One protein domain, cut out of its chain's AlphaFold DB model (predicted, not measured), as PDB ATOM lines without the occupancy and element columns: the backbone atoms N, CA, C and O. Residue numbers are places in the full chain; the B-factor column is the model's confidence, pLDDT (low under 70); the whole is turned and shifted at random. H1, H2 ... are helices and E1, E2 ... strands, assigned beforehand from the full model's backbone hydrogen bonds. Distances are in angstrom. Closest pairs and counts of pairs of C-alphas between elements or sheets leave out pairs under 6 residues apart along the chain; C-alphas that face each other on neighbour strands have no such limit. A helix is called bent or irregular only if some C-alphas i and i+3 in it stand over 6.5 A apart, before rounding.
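AT A GLANCE: This is residues 103 to 115, 134 to 144 and 171 to 290 of the 317 residues of an uncharacterized protein of Symbiodinium microadriaticum (UniProt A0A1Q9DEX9). A small, strongly twisted sheet, E2 E1 E4 E5, forms the core, with helix H3 over one face near its E2 edge and the short helix H2 over the opposite face, H1 beside H2. The hairpin E6 E7 with its loop, residues 232 to 246, makes one end of the long axis; H4 and the loop before it make the other, where residues 273 to 280, of which 279 and 280 belong to H4, stick out. The 144 printed residues hold four named helices and seven named strands, in the order E1 E2 E3 H1 E4 H2 E5 E6 E7 H3 H4, in a mixed class of helices and strands; the four-strand sheet is mixed, the hairpin antiparallel. The whole is compact, with a radius of gyration of the C-alphas of 16.7 A, yet elongated, spanning 56 by 36 by 27 A.

IN THESE COORDINATES: Find C-alpha 109 at (-28.146, 38.063, -37.296), where E1 begins; it runs 20.3 A to residue 115. Past the first cut come E2, residues 134 to 137, and E3, 140 to 144. Past the second, look for H1, residues 174 to 184, 15.5 A; E4, 190 to 194; H2, 198 to 202; and E5, 208 to 212. E6, residues 225 to 231, is 18.9 A long, and E7, 247 to 253, 19.1 A. H3, residues 257 to 268, covers 16.3 A, and H4, 279 to 290, 18.2 A, ending at C-alpha 290 (-19.711, 56.673, -33.702). H4 is irregular: C-alphas 280 and 283 are 7.9 A apart.

HOW THE PARTS SIT: Start at inner strand E1: E2 is antiparallel to it, N 112 and O 136 at 2.7 A, and E4 parallel, N 193 and O 111 at 2.8 A. E4, H2 and E5 form a strand-helix-strand unit, two parallel neighbour strands with a helix between, its crossover right-handed; N 211 and O 192 are 2.8 A apart. H3 is on the sheet at a height of 9.8 A, its closest C-alphas to E1 being Ile 259 and Glu 112, 6.4 A. H2 is on the opposite face, height 9.2 A, and touches H1, closest C-alphas Ala 199 and Lys 174, 4.4 A; H1 only grazes the sheet. E3 pairs with no named strand. In the hairpin E6 and E7, N 248 and O 230 are 2.7 A apart. H4 is close to H3 but not clearly touching, closest C-alphas Phe 289 and Leu 266, 6.9 A. Every O i to N i+4 pair is within hydrogen-bond range in H1, H2 and H3; in H4, 6 of 8.

THE WHOLE: The C-alphas farthest apart, Asp 245 and Lys 276, are 57.0 A apart. Residues 116 to 133 and 145 to 170 are not printed, with C-alpha gaps of 6.0 A and 20.2 A. The links E5 to E6 and E6 to E7 are long. Residues 214 to 223 and 270 to 280 have pLDDT under 70.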
ATOM      1  N   GLY A 103     -22.198  39.392 -35.792       91.38
ATOM      2  CA  GLY A 103     -22.852  38.131 -35.483       91.38
ATOM      3  C   GLY A 103     -22.128  37.270 -34.450       91.38
ATOM      4  O   GLY A 103     -21.009  37.531 -34.020       91.38
ATOM      5  N   ASN A 104     -22.799  36.187 -34.061       88.56
ATOM      6  CA  ASN A 104     -22.362  35.292 -32.986       88.56
ATOM      7  C   ASN A 104     -22.066  33.857 -33.464       88.56
ATOM      8  O   ASN A 104     -21.875  32.970 -32.636       88.56
ATOM      9  N   LEU A 105     -22.088  33.611 -34.784       86.75
ATOM     10  CA  LEU A 105     -21.957  32.302 -35.457       86.75
ATOM     11  C   LEU A 105     -23.045  31.257 -35.151       86.75
ATOM     12  O   LEU A 105     -23.207  30.309 -35.921       86.75
ATOM     13  N   ARG A 106     -23.810  31.426 -34.073       89.06
ATOM     14  CA  ARG A 106     -24.868  30.507 -33.646       89.06
ATOM     15  C   ARG A 106     -26.124  30.722 -34.482       89.06
ATOM     16  O   ARG A 106     -26.608  29.783 -35.117       89.06
ATOM     17  N   THR A 107     -26.590  31.964 -34.555       91.69
ATOM     18  CA  THR A 107     -27.827  32.354 -35.238       91.69
ATOM     19  C   THR A 107     -27.562  33.321 -36.384       91.69
ATOM     20  O   THR A 107     -26.527  33.986 -36.439       91.69
ATOM     21  N   TRP A 108     -28.511  33.386 -37.318       94.50
ATOM     22  CA  TRP A 108     -28.523  34.423 -38.341       94.50
ATOM     23  C   TRP A 108     -28.870  35.762 -37.709       94.50
ATOM     24  O   TRP A 108     -29.990  35.957 -37.238       94.50
ATOM     25  N   VAL A 109     -27.910  36.680 -37.712       95.25
ATOM     26  CA  VAL A 109     -28.146  38.063 -37.296       95.25
ATOM     27  C   VAL A 109     -28.472  38.918 -38.512       95.25
ATOM     28  O   VAL A 109     -28.027  38.647 -39.628       95.25
ATOM     29  N   GLN A 110     -29.267  39.958 -38.295       95.62
ATOM     30  CA  GLN A 110     -29.593  40.923 -39.335       95.62
ATOM     31  C   GLN A 110     -28.630  42.098 -39.244       95.62
ATOM     32  O   GLN A 110     -28.447  42.654 -38.163       95.62
ATOM     33  N   ALA A 111     -28.068  42.509 -40.372       96.62
ATOM     34  CA  ALA A 111     -27.246  43.707 -40.462       96.62
ATOM     35  C   ALA A 111     -27.690  44.575 -41.638       96.62
ATOM     36  O   ALA A 111     -28.264  44.071 -42.596       96.62
ATOM     37  N   GLU A 112     -27.428  45.869 -41.561       96.31
ATOM     38  CA  GLU A 112     -27.653  46.842 -42.622       96.31
ATOM     39  C   GLU A 112     -26.307  47.356 -43.128       96.31
ATOM     40  O   GLU A 112     -25.367  47.532 -42.345       96.31
ATOM     41  N   VAL A 113     -26.230  47.591 -44.436       95.88
ATOM     42  CA  VAL A 113     -25.115  48.275 -45.083       95.88
ATOM     43  C   VAL A 113     -25.635  49.361 -46.006       95.88
ATOM     44  O   VAL A 113     -26.605  49.149 -46.733       95.88
ATOM     45  N   ASP A 114     -24.967  50.504 -45.969       93.81
ATOM     46  CA  ASP A 114     -25.183  51.604 -46.900       93.81
ATOM     47  C   ASP A 114     -23.932  52.497 -46.954       93.81
ATOM     48  O   ASP A 114     -23.023  52.373 -46.121       93.81
ATOM     49  N   GLU A 115     -23.879  53.406 -47.921       90.19
ATOM     50  CA  GLU A 115     -22.825  54.401 -48.048       90.19
ATOM     51  C   GLU A 115     -23.313  55.830 -47.802       90.19
ATOM     52  O   GLU A 115     -24.404  56.243 -48.189       90.19
ATOM     53  N   GLY A 134     -21.100  52.299 -44.022       95.88
ATOM     54  CA  GLY A 134     -21.637  52.009 -42.701       95.88
ATOM     55  C   GLY A 134     -22.142  50.583 -42.620       95.88
ATOM     56  O   GLY A 134     -22.879  50.142 -43.493       95.88
ATOM     57  N   LEU A 135     -21.772  49.881 -41.552       97.25
ATOM     58  CA  LEU A 135     -22.310  48.569 -41.203       97.25
ATOM     59  C   LEU A 135     -22.943  48.645 -39.816       97.25
ATOM     60  O   LEU A 135     -22.323  49.161 -38.883       97.25
ATOM     61  N   LEU A 136     -24.152  48.107 -39.666       97.44
ATOM     62  CA  LEU A 136     -24.874  48.103 -38.394       97.44
ATOM     63  C   LEU A 136     -25.672  46.811 -38.219       97.44
ATOM     64  O   LEU A 136     -26.509  46.473 -39.043       97.44
ATOM     65  N   GLU A 137     -25.450  46.103 -37.122       96.62
ATOM     66  CA  GLU A 137     -26.226  44.942 -36.715       96.62
ATOM     67  C   GLU A 137     -27.499  45.436 -36.032       96.62
ATOM     68  O   GLU A 137     -27.484  46.292 -35.139       96.62
ATOM     69  N   ARG A 138     -28.637  44.907 -36.465       94.44
ATOM     70  CA  ARG A 138     -29.929  45.305 -35.919       94.44
ATOM     71  C   ARG A 138     -30.036  44.878 -34.463       94.44
ATOM     72  O   ARG A 138     -29.783  43.728 -34.129       94.44
ATOM     73  N   GLY A 139     -30.452  45.811 -33.611       92.31
ATOM     74  CA  GLY A 139     -30.543  45.592 -32.166       92.31
ATOM     75  C   GLY A 139     -29.212  45.732 -31.420       92.31
ATOM     76  O   GLY A 139     -29.222  45.744 -30.195       92.31
ATOM     77  N   ASN A 140     -28.087  45.919 -32.117       94.56
ATOM     78  CA  ASN A 140     -26.778  46.100 -31.498       94.56
ATOM     79  C   ASN A 140     -26.115  47.397 -31.979       94.56
ATOM     80  O   ASN A 140     -25.294  47.419 -32.893       94.56
ATOM     81  N   ARG A 141     -26.440  48.507 -31.306       93.69
ATOM     82  CA  ARG A 141     -25.883  49.836 -31.624       93.69
ATOM     83  C   ARG A 141     -24.359  49.889 -31.543       93.69
ATOM     84  O   ARG A 141     -23.738  50.638 -32.292       93.69
ATOM     85  N   LYS A 142     -23.748  49.107 -30.644       95.00
ATOM     86  CA  LYS A 142     -22.287  49.057 -30.488       95.00
ATOM     87  C   LYS A 142     -21.595  48.482 -31.720       95.00
ATOM     88  O   LYS A 142     -20.438  48.795 -31.954       95.00
ATOM     89  N   SER A 143     -22.307  47.726 -32.556       96.44
ATOM     90  CA  SER A 143     -21.737  47.175 -33.782       96.44
ATOM     91  C   SER A 143     -21.559  48.217 -34.900       96.44
ATOM     92  O   SER A 143     -21.024  47.875 -35.960       96.44
ATOM     93  N   LEU A 144     -22.040  49.458 -34.726       97.44
ATOM     94  CA  LEU A 144     -21.933  50.485 -35.760       97.44
ATOM     95  C   LEU A 144     -20.468  50.650 -36.168       97.44
ATOM     96  O   LEU A 144     -19.620  50.971 -35.338       97.44
ATOM     97  N   SER A 171     -21.269  55.117 -56.666       84.12
ATOM     98  CA  SER A 171     -21.529  54.065 -55.679       84.12
ATOM     99  C   SER A 171     -20.291  53.227 -55.357       84.12
ATOM    100  O   SER A 171     -19.289  53.229 -56.086       84.12
ATOM    101  N   ILE A 172     -20.355  52.507 -54.236       90.50
ATOM    102  CA  ILE A 172     -19.274  51.626 -53.794       90.50
ATOM    103  C   ILE A 172     -18.868  50.634 -54.896       90.50
ATOM    104  O   ILE A 172     -19.698  50.002 -55.558       90.50
ATOM    105  N   SER A 173     -17.559  50.481 -55.115       91.69
ATOM    106  CA  SER A 173     -17.059  49.531 -56.107       91.69
ATOM    107  C   SER A 173     -17.098  48.092 -55.582       91.69
ATOM    108  O   SER A 173     -17.004  47.825 -54.383       91.69
ATOM    109  N   LYS A 174     -17.138  47.116 -56.500       94.44
ATOM    110  CA  LYS A 174     -17.034  45.686 -56.150       94.44
ATOM    111  C   LYS A 174     -15.755  45.364 -55.364       94.44
ATOM    112  O   LYS A 174     -15.779  44.495 -54.499       94.44
ATOM    113  N   LYS A 175     -14.640  46.040 -55.675       93.94
ATOM    114  CA  LYS A 175     -13.342  45.823 -55.018       93.94
ATOM    115  C   LYS A 175     -13.365  46.316 -53.573       93.94
ATOM    116  O   LYS A 175     -12.974  45.562 -52.687       93.94
ATOM    117  N   GLU A 176     -13.853  47.535 -53.352       93.56
ATOM    118  CA  GLU A 176     -14.000  48.118 -52.012       93.56
ATOM    119  C   GLU A 176     -14.946  47.269 -51.163       93.56
ATOM    120  O   GLU A 176     -14.574  46.826 -50.080       93.56
ATOM    121  N   TRP A 177     -16.124  46.928 -51.699       96.25
ATOM    122  CA  TRP A 177     -17.074  46.087 -50.977       96.25
ATOM    123  C   TRP A 177     -16.506  44.703 -50.645       96.25
ATOM    124  O   TRP A 177     -16.670  44.225 -49.524       96.25
ATOM    125  N   LYS A 178     -15.775  44.062 -51.569       96.62
ATOM    126  CA  LYS A 178     -15.121  42.775 -51.291       96.62
ATOM    127  C   LYS A 178     -14.164  42.885 -50.106       96.62
ATOM    128  O   LYS A 178     -14.188  42.012 -49.247       96.62
ATOM    129  N   GLN A 179     -13.346  43.934 -50.041       95.88
ATOM    130  CA  GLN A 179     -12.410  44.144 -48.931       95.88
ATOM    131  C   GLN A 179     -13.149  44.344 -47.601       95.88
ATOM    132  O   GLN A 179     -12.837  43.670 -46.620       95.88
ATOM    133  N   ILE A 180     -14.170  45.202 -47.593       95.62
ATOM    134  CA  ILE A 180     -14.970  45.512 -46.401       95.62
ATOM    135  C   ILE A 180     -15.726  44.272 -45.913       95.62
ATOM    136  O   ILE A 180     -15.563  43.849 -44.768       95.62
ATOM    137  N   GLY A 181     -16.500  43.635 -46.791       95.81
ATOM    138  CA  GLY A 181     -17.269  42.443 -46.454       95.81
ATOM    139  C   GLY A 181     -16.374  41.287 -46.000       95.81
ATOM    140  O   GLY A 181     -16.711  40.594 -45.040       95.81
ATOM    141  N   PHE A 182     -15.194  41.109 -46.614       96.38
ATOM    142  CA  PHE A 182     -14.252  40.071 -46.183       96.38
ATOM    143  C   PHE A 182     -13.686  40.331 -44.787       96.38
ATOM    144  O   PHE A 182     -13.461  39.375 -44.045       96.38
ATOM    145  N   ARG A 183     -13.467  41.598 -44.426       95.00
ATOM    146  CA  ARG A 183     -12.906  41.973 -43.126       95.00
ATOM    147  C   ARG A 183     -13.897  41.813 -41.976       95.00
ATOM    148  O   ARG A 183     -13.491  41.355 -40.909       95.00
ATOM    149  N   TYR A 184     -15.153  42.212 -42.182       95.38
ATOM    150  CA  TYR A 184     -16.129  42.344 -41.091       95.38
ATOM    151  C   TYR A 184     -17.195  41.242 -41.059       95.38
ATOM    152  O   TYR A 184     -17.699  40.928 -39.982       95.38
ATOM    153  N   LEU A 185     -17.538  40.646 -42.208       95.94
ATOM    154  CA  LEU A 185     -18.717  39.775 -42.337       95.94
ATOM    155  C   LEU A 185     -18.398  38.337 -42.779       95.94
ATOM    156  O   LEU A 185     -19.253  37.459 -42.679       95.94
ATOM    157  N   LYS A 186     -17.192  38.068 -43.293       95.75
ATOM    158  CA  LYS A 186     -16.829  36.749 -43.835       95.75
ATOM    159  C   LYS A 186     -16.969  35.638 -42.803       95.75
ATOM    160  O   LYS A 186     -16.486  35.745 -41.678       95.75
ATOM    161  N   ASN A 187     -17.517  34.510 -43.253       95.31
ATOM    162  CA  ASN A 187     -17.721  33.303 -42.458       95.31
ATOM    163  C   ASN A 187     -18.550  33.596 -41.202       95.31
ATOM    164  O   ASN A 187     -18.204  33.151 -40.111       95.31
ATOM    165  N   ARG A 188     -19.605  34.403 -41.342       93.62
ATOM    166  CA  ARG A 188     -20.567  34.724 -40.282       93.62
ATOM    167  C   ARG A 188     -21.973  34.494 -40.807       93.62
ATOM    168  O   ARG A 188     -22.186  34.699 -41.988       93.62
ATOM    169  N   LYS A 189     -22.921  34.099 -39.953       95.44
ATOM    170  CA  LYS A 189     -24.344  33.961 -40.311       95.44
ATOM    171  C   LYS A 189     -25.008  35.346 -40.361       95.44
ATOM    172  O   LYS A 189     -25.603  35.772 -39.374       95.44
ATOM    173  N   ILE A 190     -24.867  36.064 -41.477       96.44
ATOM    174  CA  ILE A 190     -25.392  37.435 -41.630       96.44
ATOM    175  C   ILE A 190     -26.458  37.488 -42.721       96.44
ATOM    176  O   ILE A 190     -26.178  37.182 -43.879       96.44
ATOM    177  N   LEU A 191     -27.655  37.951 -42.371       95.88
ATOM    178  CA  LEU A 191     -28.638  38.432 -43.338       95.88
ATOM    179  C   LEU A 191     -28.453  39.945 -43.503       95.88
ATOM    180  O   LEU A 191     -28.798  40.724 -42.614       95.88
ATOM    181  N   LEU A 192     -27.859  40.339 -44.623       96.25
ATOM    182  CA  LEU A 192     -27.429  41.700 -44.908       96.25
ATOM    183  C   LEU A 192     -28.475  42.439 -45.744       96.25
ATOM    184  O   LEU A 192     -28.671  42.124 -46.915       96.25
ATOM    185  N   HIS A 193     -29.110  43.444 -45.160       94.75
ATOM    186  CA  HIS A 193     -30.001  44.369 -45.850       94.75
ATOM    187  C   HIS A 193     -29.178  45.485 -46.485       94.75
ATOM    188  O   HIS A 193     -28.366  46.118 -45.812       94.75
ATOM    189  N   CYS A 194     -29.379  45.719 -47.775       93.19
ATOM    190  CA  CYS A 194     -28.642  46.733 -48.523       93.19
ATOM    191  C   CYS A 194     -29.534  47.397 -49.571       93.19
ATOM    192  O   CYS A 194     -30.638  46.925 -49.869       93.19
ATOM    193  N   ASP A 195     -29.028  48.457 -50.188       85.56
ATOM    194  CA  ASP A 195     -29.652  49.058 -51.356       85.56
ATOM    195  C   ASP A 195     -29.496  48.171 -52.620       85.56
ATOM    196  O   ASP A 195     -29.070  47.009 -52.590       85.56
ATOM    197  N   GLY A 196     -29.885  48.716 -53.771       83.94
ATOM    198  CA  GLY A 196     -29.778  48.038 -55.061       83.94
ATOM    199  C   GLY A 196     -28.382  48.048 -55.695       83.94
ATOM    200  O   GLY A 196     -28.278  47.659 -56.867       83.94
ATOM    201  N   ALA A 197     -27.324  48.503 -55.007       87.00
ATOM    202  CA  ALA A 197     -26.018  48.692 -55.623       87.00
ATOM    203  C   ALA A 197     -25.435  47.382 -56.176       87.00
ATOM    204  O   ALA A 197     -25.493  46.294 -55.590       87.00
ATOM    205  N   ARG A 198     -24.798  47.494 -57.350       90.38
ATOM    206  CA  ARG A 198     -24.195  46.353 -58.059       90.38
ATOM    207  C   ARG A 198     -23.142  45.638 -57.208       90.38
ATOM    208  O   ARG A 198     -22.970  44.432 -57.367       90.38
ATOM    209  N   ALA A 199     -22.424  46.354 -56.345       93.12
ATOM    210  CA  ALA A 199     -21.406  45.758 -55.489       93.12
ATOM    211  C   ALA A 199     -22.011  44.744 -54.511       93.12
ATOM    212  O   ALA A 199     -21.596  43.585 -54.533       93.12
ATOM    213  N   TYR A 200     -23.034  45.138 -53.747       93.19
ATOM    214  CA  TYR A 200     -23.696  44.259 -52.780       93.19
ATOM    215  C   TYR A 200     -24.375  43.058 -53.445       93.19
ATOM    216  O   TYR A 200     -24.346  41.949 -52.912       93.19
ATOM    217  N   ARG A 201     -24.942  43.255 -54.644       89.94
ATOM    218  CA  ARG A 201     -25.632  42.191 -55.387       89.94
ATOM    219  C   ARG A 201     -24.690  41.153 -56.003       89.94
ATOM    220  O   ARG A 201     -25.039  39.978 -56.048       89.94
ATOM    221  N   TYR A 202     -23.553  41.579 -56.558       91.81
ATOM    222  CA  TYR A 202     -22.703  40.704 -57.382       91.81
ATOM    223  C   TYR A 202     -21.449  40.187 -56.677       91.81
ATOM    224  O   TYR A 202     -20.774  39.318 -57.224       91.81
ATOM    225  N   VAL A 203     -21.102  40.710 -55.502       95.88
ATOM    226  CA  VAL A 203     -19.975  40.201 -54.714       95.88
ATOM    227  C   VAL A 203     -20.523  39.367 -53.567       95.88
ATOM    228  O   VAL A 203     -21.062  39.893 -52.596       95.88
ATOM    229  N   GLN A 204     -20.352  38.055 -53.677       95.06
ATOM    230  CA  GLN A 204     -20.735  37.117 -52.632       95.06
ATOM    231  C   GLN A 204     -19.673  37.083 -51.534       95.06
ATOM    232  O   GLN A 204     -18.502  36.786 -51.782       95.06
ATOM    233  N   ILE A 205     -20.089  37.378 -50.303       96.94
ATOM    234  CA  ILE A 205     -19.254  37.230 -49.112       96.94
ATOM    235  C   ILE A 205     -19.629  35.892 -48.451       96.94
ATOM    236  O   ILE A 205     -20.816  35.656 -48.210       96.94
ATOM    237  N   PRO A 206     -18.677  34.984 -48.165       96.00
ATOM    238  CA  PRO A 206     -18.987  33.708 -47.519       96.00
ATOM    239  C   PRO A 206     -19.736  33.892 -46.194       96.00
ATOM    240  O   PRO A 206     -19.333  34.714 -45.373       96.00
ATOM    241  N   GLY A 207     -20.808  33.125 -45.977       95.06
ATOM    242  CA  GLY A 207     -21.679  33.239 -44.799       95.06
ATOM    243  C   GLY A 207     -22.738  34.346 -44.867       95.06
ATOM    244  O   GLY A 207     -23.704  34.308 -44.112       95.06
ATOM    245  N   VAL A 208     -22.624  35.292 -45.797       96.31
ATOM    246  CA  VAL A 208     -23.530  36.443 -45.879       96.31
ATOM    247  C   VAL A 208     -24.581  36.217 -46.955       96.31
ATOM    248  O   VAL A 208     -24.239  35.917 -48.097       96.31
ATOM    249  N   ILE A 209     -25.851  36.418 -46.612       94.88
ATOM    250  CA  ILE A 209     -26.973  36.429 -47.554       94.88
ATOM    251  C   ILE A 209     -27.448  37.865 -47.714       94.88
ATOM    252  O   ILE A 209     -27.784  38.516 -46.729       94.88
ATOM    253  N   THR A 210     -27.487  38.355 -48.950       93.56
ATOM    254  CA  THR A 210     -27.881  39.734 -49.258       93.56
ATOM    255  C   THR A 210     -29.380  39.827 -49.550       93.56
ATOM    256  O   THR A 210     -29.887  39.138 -50.437       93.56
ATOM    257  N   ASP A 211     -30.075  40.728 -48.860       90.50
ATOM    258  CA  ASP A 211     -31.450  41.143 -49.139       90.50
ATOM    259  C   ASP A 211     -31.471  42.595 -49.634       90.50
ATOM    260  O   ASP A 211     -31.562  43.545 -48.856       90.50
ATOM    261  N   SER A 212     -31.361  42.768 -50.952       84.69
ATOM    262  CA  SER A 212     -31.402  44.094 -51.571       84.69
ATOM    263  C   SER A 212     -32.824  44.647 -51.618       84.69
ATOM    264  O   SER A 212     -33.744  44.025 -52.170       84.69
ATOM    265  N   VAL A 213     -32.994  45.869 -51.123       74.88
ATOM    266  CA  VAL A 213     -34.246  46.617 -51.218       74.88
ATOM    267  C   VAL A 213     -34.524  46.962 -52.681       74.88
ATOM    268  O   VAL A 213     -33.669  47.468 -53.406       74.88
ATOM    269  N   ARG A 214     -35.750  46.691 -53.143       68.00
ATOM    270  CA  ARG A 214     -36.223  47.110 -54.471       68.00
ATOM    271  C   ARG A 214     -37.204  48.266 -54.307       68.00
ATOM    272  O   ARG A 214     -38.340  48.032 -53.903       68.00
ATOM    273  N   HIS A 215     -36.819  49.476 -54.708       60.25
ATOM    274  CA  HIS A 215     -37.687  50.668 -54.742       60.25
ATOM    275  C   HIS A 215     -38.741  50.621 -55.868       60.25
ATOM    276  O   HIS A 215     -39.000  51.609 -56.540       60.25
ATOM    277  N   LYS A 216     -39.338  49.453 -56.135       51.69
ATOM    278  CA  LYS A 216     -40.255  49.253 -57.269       51.69
ATOM    279  C   LYS A 216     -41.708  49.656 -56.985       51.69
ATOM    280  O   LYS A 216     -42.549  49.435 -57.847       51.69
ATOM    281  N   ARG A 217     -42.040  50.187 -55.802       53.38
ATOM    282  CA  ARG A 217     -43.428  50.537 -55.459       53.38
ATOM    283  C   ARG A 217     -43.546  51.990 -54.992       53.38
ATOM    284  O   ARG A 217     -42.729  52.384 -54.165       53.38
ATOM    285  N   PRO A 218     -44.568  52.736 -55.456       50.91
ATOM    286  CA  PRO A 218     -44.852  54.090 -54.979       50.91
ATOM    287  C   PRO A 218     -45.252  54.113 -53.493       50.91
ATOM    288  O   PRO A 218     -44.941  55.076 -52.806       50.91
ATOM    289  N   ASN A 219     -45.825  53.013 -52.977       52.38
ATOM    290  CA  ASN A 219     -46.195  52.828 -51.567       52.38
ATOM    291  C   ASN A 219     -45.454  51.626 -50.950       52.38
ATOM    292  O   ASN A 219     -45.982  50.510 -50.899       52.38
ATOM    293  N   PRO A 220     -44.190  51.796 -50.543       55.97
ATOM    294  CA  PRO A 220     -43.448  50.765 -49.830       55.97
ATOM    295  C   PRO A 220     -44.105  50.444 -48.475       55.97
ATOM    296  O   PRO A 220     -44.261  51.306 -47.614       55.97
ATOM    297  N   ILE A 221     -44.485  49.178 -48.274       54.06
ATOM    298  CA  ILE A 221     -45.032  48.688 -47.000       54.06
ATOM    299  C   ILE A 221     -43.855  48.384 -46.066       54.06
ATOM    300  O   ILE A 221     -43.272  47.300 -46.112       54.06
ATOM    301  N   TYR A 222     -43.482  49.356 -45.236       57.06
ATOM    302  CA  TYR A 222     -42.326  49.260 -44.333       57.06
ATOM    303  C   TYR A 222     -42.580  48.448 -43.053       57.06
ATOM    304  O   TYR A 222     -41.639  48.081 -42.350       57.06
ATOM    305  N   THR A 223     -43.840  48.158 -42.729       62.94
ATOM    306  CA  THR A 223     -44.227  47.427 -41.512       62.94
ATOM    307  C   THR A 223     -44.284  45.915 -41.705       62.94
ATOM    308  O   THR A 223     -44.184  45.181 -40.721       62.94
ATOM    309  N   ALA A 224     -44.397  45.441 -42.948       75.44
ATOM    310  CA  ALA A 224     -44.545  44.026 -43.246       75.44
ATOM    311  C   ALA A 224     -43.251  43.246 -42.981       75.44
ATOM    312  O   ALA A 224     -42.151  43.638 -43.386       75.44
ATOM    313  N   THR A 225     -43.402  42.094 -42.334       84.56
ATOM    314  CA  THR A 225     -42.335  41.109 -42.183       84.56
ATOM    315  C   THR A 225     -42.313  40.164 -43.373       84.56
ATOM    316  O   THR A 225     -43.342  39.651 -43.806       84.56
ATOM    317  N   TRP A 226     -41.116  39.889 -43.868       85.12
ATOM    318  CA  TRP A 226     -40.854  39.010 -44.991       85.12
ATOM    319  C   TRP A 226     -40.190  37.732 -44.506       85.12
ATOM    320  O   TRP A 226     -39.284  37.764 -43.674       85.12
ATOM    321  N   LYS A 227     -40.637  36.609 -45.061       89.38
ATOM    322  CA  LYS A 227     -40.084  35.289 -44.783       89.38
ATOM    323  C   LYS A 227     -38.813  35.066 -45.603       89.38
ATOM    324  O   LYS A 227     -38.869  35.051 -46.831       89.38
ATOM    325  N   HIS A 228     -37.695  34.823 -44.930       90.75
ATOM    326  CA  HIS A 228     -36.440  34.364 -45.528       90.75
ATOM    327  C   HIS A 228     -36.161  32.915 -45.152       90.75
ATOM    328  O   HIS A 228     -36.405  32.502 -44.019       90.75
ATOM    329  N   ARG A 229     -35.637  32.147 -46.111       91.94
ATOM    330  CA  ARG A 229     -35.098  30.802 -45.884       91.94
ATOM    331  C   ARG A 229     -33.582  30.909 -45.893       91.94
ATOM    332  O   ARG A 229     -33.008  31.243 -46.927       91.94
ATOM    333  N   LEU A 230     -32.958  30.664 -44.752       94.12
ATOM    334  CA  LEU A 230     -31.518  30.788 -44.558       94.12
ATOM    335  C   LEU A 230     -30.942  29.401 -44.253       94.12
ATOM    336  O   LEU A 230     -31.578  28.635 -43.540       94.12
ATOM    337  N   PRO A 231     -29.766  29.031 -44.768       94.62
ATOM    338  CA  PRO A 231     -29.181  27.733 -44.478       94.62
ATOM    339  C   PRO A 231     -28.754  27.625 -43.015       94.62
ATOM    340  O   PRO A 231     -28.188  28.560 -42.455       94.62
ATOM    341  N   ARG A 232     -28.938  26.454 -42.406       92.81
ATOM    342  CA  ARG A 232     -28.421  26.168 -41.057       92.81
ATOM    343  C   ARG A 232     -26.896  26.290 -40.995       92.81
ATOM    344  O   ARG A 232     -26.354  26.848 -40.038       92.81
ATOM    345  N   ASP A 233     -26.218  25.817 -42.041       93.00
ATOM    346  CA  ASP A 233     -24.775  25.961 -42.243       93.00
ATOM    347  C   ASP A 233     -24.457  27.211 -43.083       93.00
ATOM    348  O   ASP A 233     -24.823  27.308 -44.256       93.00
ATOM    349  N   TYR A 234     -23.711  28.156 -42.504       91.19
ATOM    350  CA  TYR A 234     -23.331  29.402 -43.176       91.19
ATOM    351  C   TYR A 234     -22.481  29.169 -44.433       91.19
ATOM    352  O   TYR A 234     -22.473  30.006 -45.336       91.19
ATOM    353  N   ARG A 235     -21.769  28.038 -44.535       94.00
ATOM    354  CA  ARG A 235     -20.966  27.702 -45.723       94.00
ATOM    355  C   ARG A 235     -21.841  27.516 -46.961       94.00
ATOM    356  O   ARG A 235     -21.380  27.740 -48.075       94.00
ATOM    357  N   LYS A 236     -23.123  27.195 -46.763       93.69
ATOM    358  CA  LYS A 236     -24.124  27.013 -47.819       93.69
ATOM    359  C   LYS A 236     -24.902  28.294 -48.156       93.69
ATOM    360  O   LYS A 236     -25.871  28.216 -48.902       93.69
ATOM    361  N   ALA A 237     -24.485  29.469 -47.664       92.19
ATOM    362  CA  ALA A 237     -25.175  30.758 -47.860       92.19
ATOM    363  C   ALA A 237     -25.558  31.076 -49.319       92.19
ATOM    364  O   ALA A 237     -26.588  31.695 -49.562       92.19
ATOM    365  N   HIS A 238     -24.747  30.634 -50.285       92.31
ATOM    366  CA  HIS A 238     -24.940  30.915 -51.715       92.31
ATOM    367  C   HIS A 238     -25.424  29.702 -52.523       92.31
ATOM    368  O   HIS A 238     -25.561  29.793 -53.744       92.31
ATOM    369  N   VAL A 239     -25.689  28.572 -51.860       92.56
ATOM    370  CA  VAL A 239     -26.192  27.349 -52.498       92.56
ATOM    371  C   VAL A 239     -27.697  27.483 -52.721       92.56
ATOM    372  O   VAL A 239     -28.453  27.809 -51.807       92.56
ATOM    373  N   LYS A 240     -28.147  27.232 -53.953       88.56
ATOM    374  CA  LYS A 240     -29.569  27.262 -54.316       88.56
ATOM    375  C   LYS A 240     -30.218  25.898 -54.075       88.56
ATOM    376  O   LYS A 240     -29.560  24.875 -54.203       88.56
ATOM    377  N   GLY A 241     -31.521  25.898 -53.787       87.88
ATOM    378  CA  GLY A 241     -32.326  24.669 -53.756       87.88
ATOM    379  C   GLY A 241     -32.069  23.757 -52.554       87.88
ATOM    380  O   GLY A 241     -32.197  22.546 -52.678       87.88
ATOM    381  N   LEU A 242     -31.696  24.316 -51.401       92.12
ATOM    382  CA  LEU A 242     -31.444  23.508 -50.210       92.12
ATOM    383  C   LEU A 242     -32.713  22.777 -49.721       92.12
ATOM    384  O   LEU A 242     -33.793  23.383 -49.706       92.12
ATOM    385  N   PRO A 243     -32.577  21.513 -49.274       93.50
ATOM    386  CA  PRO A 243     -33.649  20.759 -48.632       93.50
ATOM    387  C   PRO A 243     -34.247  21.468 -47.406       93.50
ATOM    388  O   PRO A 243     -33.579  22.266 -46.741       93.50
ATOM    389  N   LYS A 244     -35.518  21.173 -47.090       90.06
ATOM    390  CA  LYS A 244     -36.268  21.829 -45.996       90.06
ATOM    391  C   LYS A 244     -35.626  21.627 -44.615       90.06
ATOM    392  O   LYS A 244     -35.699  22.525 -43.788       90.06
ATOM    393  N   ASP A 245     -34.993  20.485 -44.378       93.62
ATOM    394  CA  ASP A 245     -34.284  20.115 -43.144       93.62
ATOM    395  C   ASP A 245     -32.959  20.878 -42.945       93.62
ATOM    396  O   ASP A 245     -32.440  20.955 -41.828       93.62
ATOM    397  N   GLN A 246     -32.430  21.495 -44.007       93.38
ATOM    398  CA  GLN A 246     -31.164  22.239 -43.988       93.38
ATOM    399  C   GLN A 246     -31.350  23.757 -43.914       93.38
ATOM    400  O   GLN A 246     -30.360  24.497 -43.937       93.38
ATOM    401  N   VAL A 247     -32.592  24.238 -43.831       93.56
ATOM    402  CA  VAL A 247     -32.916  25.665 -43.807       93.56
ATOM    403  C   VAL A 247     -33.687  26.047 -42.552       93.56
ATOM    404  O   VAL A 247     -34.599  25.354 -42.114       93.56
ATOM    405  N   ASP A 248     -33.355  27.212 -42.018       90.94
ATOM    406  CA  ASP A 248     -34.125  27.907 -41.004       90.94
ATOM    407  C   ASP A 248     -34.980  28.985 -41.670       90.94
ATOM    408  O   ASP A 248     -34.593  29.620 -42.657       90.94
ATOM    409  N   THR A 249     -36.175  29.200 -41.129       91.00
ATOM    410  CA  THR A 249     -37.048  30.291 -41.556       91.00
ATOM    411  C   THR A 249     -36.900  31.463 -40.599       91.00
ATOM    412  O   THR A 249     -37.104  31.302 -39.400       91.00
ATOM    413  N   VAL A 250     -36.624  32.652 -41.132       90.25
ATOM    414  CA  VAL A 250     -36.538  33.892 -40.351       90.25
ATOM    415  C   VAL A 250     -37.494  34.929 -40.928       90.25
ATOM    416  O   VAL A 250     -37.557  35.123 -42.142       90.25
ATOM    417  N   TRP A 251     -38.238  35.606 -40.058       89.88
ATOM    418  CA  TRP A 251     -39.125  36.708 -40.423       89.88
ATOM    419  C   TRP A 251     -38.445  38.042 -40.137       89.88
ATOM    420  O   TRP A 251     -37.997  38.283 -39.016       89.88
ATOM    421  N   VAL A 252     -38.351  38.910 -41.143       88.12
ATOM    422  CA  VAL A 252     -37.595  40.168 -41.034       88.12
ATOM    423  C   VAL A 252     -38.333  41.336 -41.667       88.12
ATOM    424  O   VAL A 252     -38.994  41.185 -42.692       88.12
ATOM    425  N   LYS A 253     -38.175  42.535 -41.108       86.31
ATOM    426  CA  LYS A 253     -38.537  43.770 -41.816       86.31
ATOM    427  C   LYS A 253     -37.473  44.056 -42.874       86.31
ATOM    428  O   LYS A 253     -36.289  43.868 -42.606       86.31
ATOM    429  N   LYS A 254     -37.856  44.490 -44.071       83.69
ATOM    430  CA  LYS A 254     -36.885  44.861 -45.113       83.69
ATOM    431  C   LYS A 254     -36.492  46.326 -45.001       83.69
ATOM    432  O   LYS A 254     -37.329  47.158 -44.651       83.69
ATOM    433  N   GLY A 255     -35.254  46.632 -45.374       83.69
ATOM    434  CA  GLY A 255     -34.795  48.011 -45.523       83.69
ATOM    435  C   GLY A 255     -33.460  48.313 -44.862       83.69
ATOM    436  O   GLY A 255     -32.889  47.476 -44.172       83.69
ATOM    437  N   THR A 256     -32.997  49.534 -45.084       87.12
ATOM    438  CA  THR A 256     -31.777  50.124 -44.518       87.12
ATOM    439  C   THR A 256     -32.115  51.273 -43.560       87.12
ATOM    440  O   THR A 256     -31.320  52.181 -43.349       87.12
ATOM    441  N   GLN A 257     -33.317  51.274 -42.968       87.69
ATOM    442  CA  GLN A 257     -33.838  52.447 -42.259       87.69
ATOM    443  C   GLN A 257     -33.008  52.828 -41.027       87.69
ATOM    444  O   GLN A 257     -33.002  53.998 -40.635       87.69
ATOM    445  N   LEU A 258     -32.339  51.865 -40.381       92.06
ATOM    446  CA  LEU A 258     -31.511  52.162 -39.216       92.06
ATOM    447  C   LEU A 258     -30.233  52.871 -39.653       92.06
ATOM    448  O   LEU A 258     -29.911  53.912 -39.077       92.06
ATOM    449  N   ILE A 259     -29.543  52.362 -40.678       93.62
ATOM    450  CA  ILE A 259     -28.331  53.007 -41.196       93.62
ATOM    451  C   ILE A 259     -28.654  54.344 -41.892       93.62
ATOM    452  O   ILE A 259     -27.966  55.336 -41.649       93.62
ATOM    453  N   ASP A 260     -29.786  54.455 -42.593       90.38
ATOM    454  CA  ASP A 260     -30.282  55.721 -43.158       90.38
ATOM    455  C   ASP A 260     -30.498  56.778 -42.062       90.38
ATOM    456  O   ASP A 260     -30.136  57.954 -42.195       90.38
ATOM    457  N   ASN A 261     -31.077  56.364 -40.930       91.75
ATOM    458  CA  ASN A 261     -31.267  57.241 -39.782       91.75
ATOM    459  C   ASN A 261     -29.930  57.634 -39.134       91.75
ATOM    460  O   ASN A 261     -29.778  58.781 -38.706       91.75
ATOM    461  N   VAL A 262     -28.953  56.724 -39.090       93.50
ATOM    462  CA  VAL A 262     -27.582  57.027 -38.651       93.50
ATOM    463  C   VAL A 262     -26.978  58.123 -39.534       93.50
ATOM    464  O   VAL A 262     -26.473  59.116 -39.004       93.50
ATOM    465  N   TRP A 263     -27.116  58.031 -40.860       90.44
ATOM    466  CA  TRP A 263     -26.660  59.072 -41.788       90.44
ATOM    467  C   TRP A 263     -27.377  60.398 -41.609       90.44
ATOM    468  O   TRP A 263     -26.744  61.458 -41.631       90.44
ATOM    469  N   ARG A 264     -28.693  60.362 -41.401       89.56
ATOM    470  CA  ARG A 264     -29.480  61.558 -41.099       89.56
ATOM    471  C   ARG A 264     -28.956  62.256 -39.846       89.56
ATOM    472  O   ARG A 264     -28.755  63.467 -39.874       89.56
ATOM    473  N   GLN A 265     -28.703  61.508 -38.773       88.62
ATOM    474  CA  GLN A 265     -28.169  62.061 -37.529       88.62
ATOM    475  C   GLN A 265     -26.762  62.628 -37.713       88.62
ATOM    476  O   GLN A 265     -26.526  63.760 -37.301       88.62
ATOM    477  N   LEU A 266     -25.869  61.901 -38.392       86.69
ATOM    478  CA  LEU A 266     -24.510  62.360 -38.700       86.69
ATOM    479  C   LEU A 266     -24.513  63.712 -39.439       86.69
ATOM    480  O   LEU A 266     -23.743  64.614 -39.108       86.69
ATOM    481  N   LYS A 267     -25.433  63.891 -40.397       80.56
ATOM    482  CA  LYS A 267     -25.614  65.152 -41.139       80.56
ATOM    483  C   LYS A 267     -26.203  66.285 -40.288       80.56
ATOM    484  O   LYS A 267     -25.980  67.451 -40.607       80.56
ATOM    485  N   LEU A 268     -26.981  65.979 -39.245       78.44
ATOM    486  CA  LEU A 268     -27.552  66.986 -38.338       78.44
ATOM    487  C   LEU A 268     -26.520  67.521 -37.344       78.44
ATOM    488  O   LEU A 268     -26.525  68.711 -37.052       78.44
ATOM    489  N   ILE A 269     -25.615  66.669 -36.863       71.81
ATOM    490  CA  ILE A 269     -24.603  67.047 -35.863       71.81
ATOM    491  C   ILE A 269     -23.357  67.728 -36.458       71.81
ATOM    492  O   ILE A 269     -22.357  67.915 -35.773       71.81
ATOM    493  N   GLY A 270     -23.402  68.115 -37.735       58.50
ATOM    494  CA  GLY A 270     -22.395  69.006 -38.305       58.50
ATOM    495  C   GLY A 270     -21.243  68.327 -39.039       58.50
ATOM    496  O   GLY A 270     -20.195  68.956 -39.197       58.50
ATOM    497  N   VAL A 271     -21.404  67.103 -39.554       66.12
ATOM    498  CA  VAL A 271     -20.674  66.737 -40.779       66.12
ATOM    499  C   VAL A 271     -21.375  67.492 -41.917       66.12
ATOM    500  O   VAL A 271     -22.544  67.209 -42.189       66.12
ATOM    501  N   PRO A 272     -20.770  68.557 -42.478       53.94
ATOM    502  CA  PRO A 272     -21.541  69.598 -43.142       53.94
ATOM    503  C   PRO A 272     -22.304  69.070 -44.349       53.94
ATOM    504  O   PRO A 272     -21.761  68.374 -45.205       53.94
ATOM    505  N   LYS A 273     -23.575  69.479 -44.429       49.69
ATOM    506  CA  LYS A 273     -24.483  69.165 -45.538       49.69
ATOM    507  C   LYS A 273     -23.956  69.634 -46.892       49.69
ATOM    508  O   LYS A 273     -24.344  69.081 -47.909       49.69
ATOM    509  N   SER A 274     -23.089  70.637 -46.918       45.66
ATOM    510  CA  SER A 274     -22.325  71.072 -48.078       45.66
ATOM    511  C   SER A 274     -21.458  72.259 -47.634       45.66
ATOM    512  O   SER A 274     -21.839  73.028 -46.755       45.66
ATOM    513  N   THR A 275     -20.303  72.395 -48.282       39.31
ATOM    514  CA  THR A 275     -19.530  73.627 -48.544       39.31
ATOM    515  C   THR A 275     -18.568  74.264 -47.534       39.31
ATOM    516  O   THR A 275     -17.790  75.086 -48.013       39.31
ATOM    517  N   LYS A 276     -18.478  73.924 -46.239       46.22
ATOM    518  CA  LYS A 276     -17.473  74.579 -45.348       46.22
ATOM    519  C   LYS A 276     -16.886  73.703 -44.219       46.22
ATOM    520  O   LYS A 276     -16.574  74.225 -43.155       46.22
ATOM    521  N   ALA A 277     -16.747  72.386 -44.407       50.53
ATOM    522  CA  ALA A 277     -15.966  71.587 -43.450       50.53
ATOM    523  C   ALA A 277     -14.486  71.949 -43.555       50.53
ATOM    524  O   ALA A 277     -13.940  71.983 -44.657       50.53
ATOM    525  N   ASP A 278     -13.841  72.146 -42.411       56.44
ATOM    526  CA  ASP A 278     -12.392  72.060 -42.314       56.44
ATOM    527  C   ASP A 278     -11.997  70.585 -42.505       56.44
ATOM    528  O   ASP A 278     -12.332  69.735 -41.671       56.44
ATOM    529  N   GLU A 279     -11.399  70.266 -43.658       57.19
ATOM    530  CA  GLU A 279     -11.173  68.894 -44.153       57.19
ATOM    531  C   GLU A 279     -10.420  68.021 -43.154       57.19
ATOM    532  O   GLU A 279     -10.717  66.833 -43.039       57.19
ATOM    533  N   GLY A 280      -9.508  68.621 -42.381       63.44
ATOM    534  CA  GLY A 280      -8.643  67.908 -41.441       63.44
ATOM    535  C   GLY A 280      -9.372  67.210 -40.290       63.44
ATOM    536  O   GLY A 280      -8.754  66.431 -39.579       63.44
ATOM    537  N   ASN A 281     -10.673  67.464 -40.099       74.69
ATOM    538  CA  ASN A 281     -11.408  67.010 -38.917       74.69
ATOM    539  C   ASN A 281     -12.670  66.181 -39.227       74.69
ATOM    540  O   ASN A 281     -13.462  65.933 -38.313       74.69
ATOM    541  N   ILE A 282     -12.916  65.794 -40.487       81.69
ATOM    542  CA  ILE A 282     -14.134  65.045 -40.850       81.69
ATOM    543  C   ILE A 282     -14.134  63.657 -40.211       81.69
ATOM    544  O   ILE A 282     -15.109  63.329 -39.534       81.69
ATOM    545  N   ASP A 283     -13.054  62.879 -40.355       86.38
ATOM    546  CA  ASP A 283     -12.984  61.549 -39.733       86.38
ATOM    547  C   ASP A 283     -13.121  61.658 -38.212       86.38
ATOM    548  O   ASP A 283     -13.970  60.991 -37.636       86.38
ATOM    549  N   GLU A 284     -12.427  62.599 -37.565       88.44
ATOM    550  CA  GLU A 284     -12.572  62.828 -36.123       88.44
ATOM    551  C   GLU A 284     -14.030  63.050 -35.685       88.44
ATOM    552  O   GLU A 284     -14.458  62.515 -34.663       88.44
ATOM    553  N   ARG A 285     -14.819  63.804 -36.463       87.69
ATOM    554  CA  ARG A 285     -16.252  64.015 -36.187       87.69
ATOM    555  C   ARG A 285     -17.080  62.753 -36.419       87.69
ATOM    556  O   ARG A 285     -17.999  62.479 -35.650       87.69
ATOM    557  N   VAL A 286     -16.768  61.982 -37.460       90.50
ATOM    558  CA  VAL A 286     -17.420  60.691 -37.738       90.50
ATOM    559  C   VAL A 286     -17.143  59.697 -36.605       90.50
ATOM    560  O   VAL A 286     -18.070  59.041 -36.129       90.50
ATOM    561  N   ARG A 287     -15.903  59.631 -36.110       93.44
ATOM    562  CA  ARG A 287     -15.507  58.764 -34.989       93.44
ATOM    563  C   ARG A 287     -16.107  59.211 -33.666       93.44
ATOM    564  O   ARG A 287     -16.611  58.380 -32.917       93.44
ATOM    565  N   GLU A 288     -16.130  60.512 -33.397       93.00
ATOM    566  CA  GLU A 288     -16.824  61.059 -32.230       93.00
ATOM    567  C   GLU A 288     -18.315  60.697 -32.253       93.00
ATOM    568  O   GLU A 288     -18.860  60.189 -31.269       93.00
ATOM    569  N   PHE A 289     -18.978  60.869 -33.399       93.19
ATOM    570  CA  PHE A 289     -20.367  60.453 -33.565       93.19
ATOM    571  C   PHE A 289     -20.567  58.959 -33.313       93.19
ATOM    572  O   PHE A 289     -21.507  58.595 -32.601       93.19
ATOM    573  N   GLN A 290     -19.692  58.123 -33.871       95.31
ATOM    574  CA  GLN A 290     -19.711  56.673 -33.702       95.31
ATOM    575  C   GLN A 290     -19.636  56.288 -32.222       95.31
ATOM    576  O   GLN A 290     -20.484  55.533 -31.748       95.31
TER     577      GLN A 290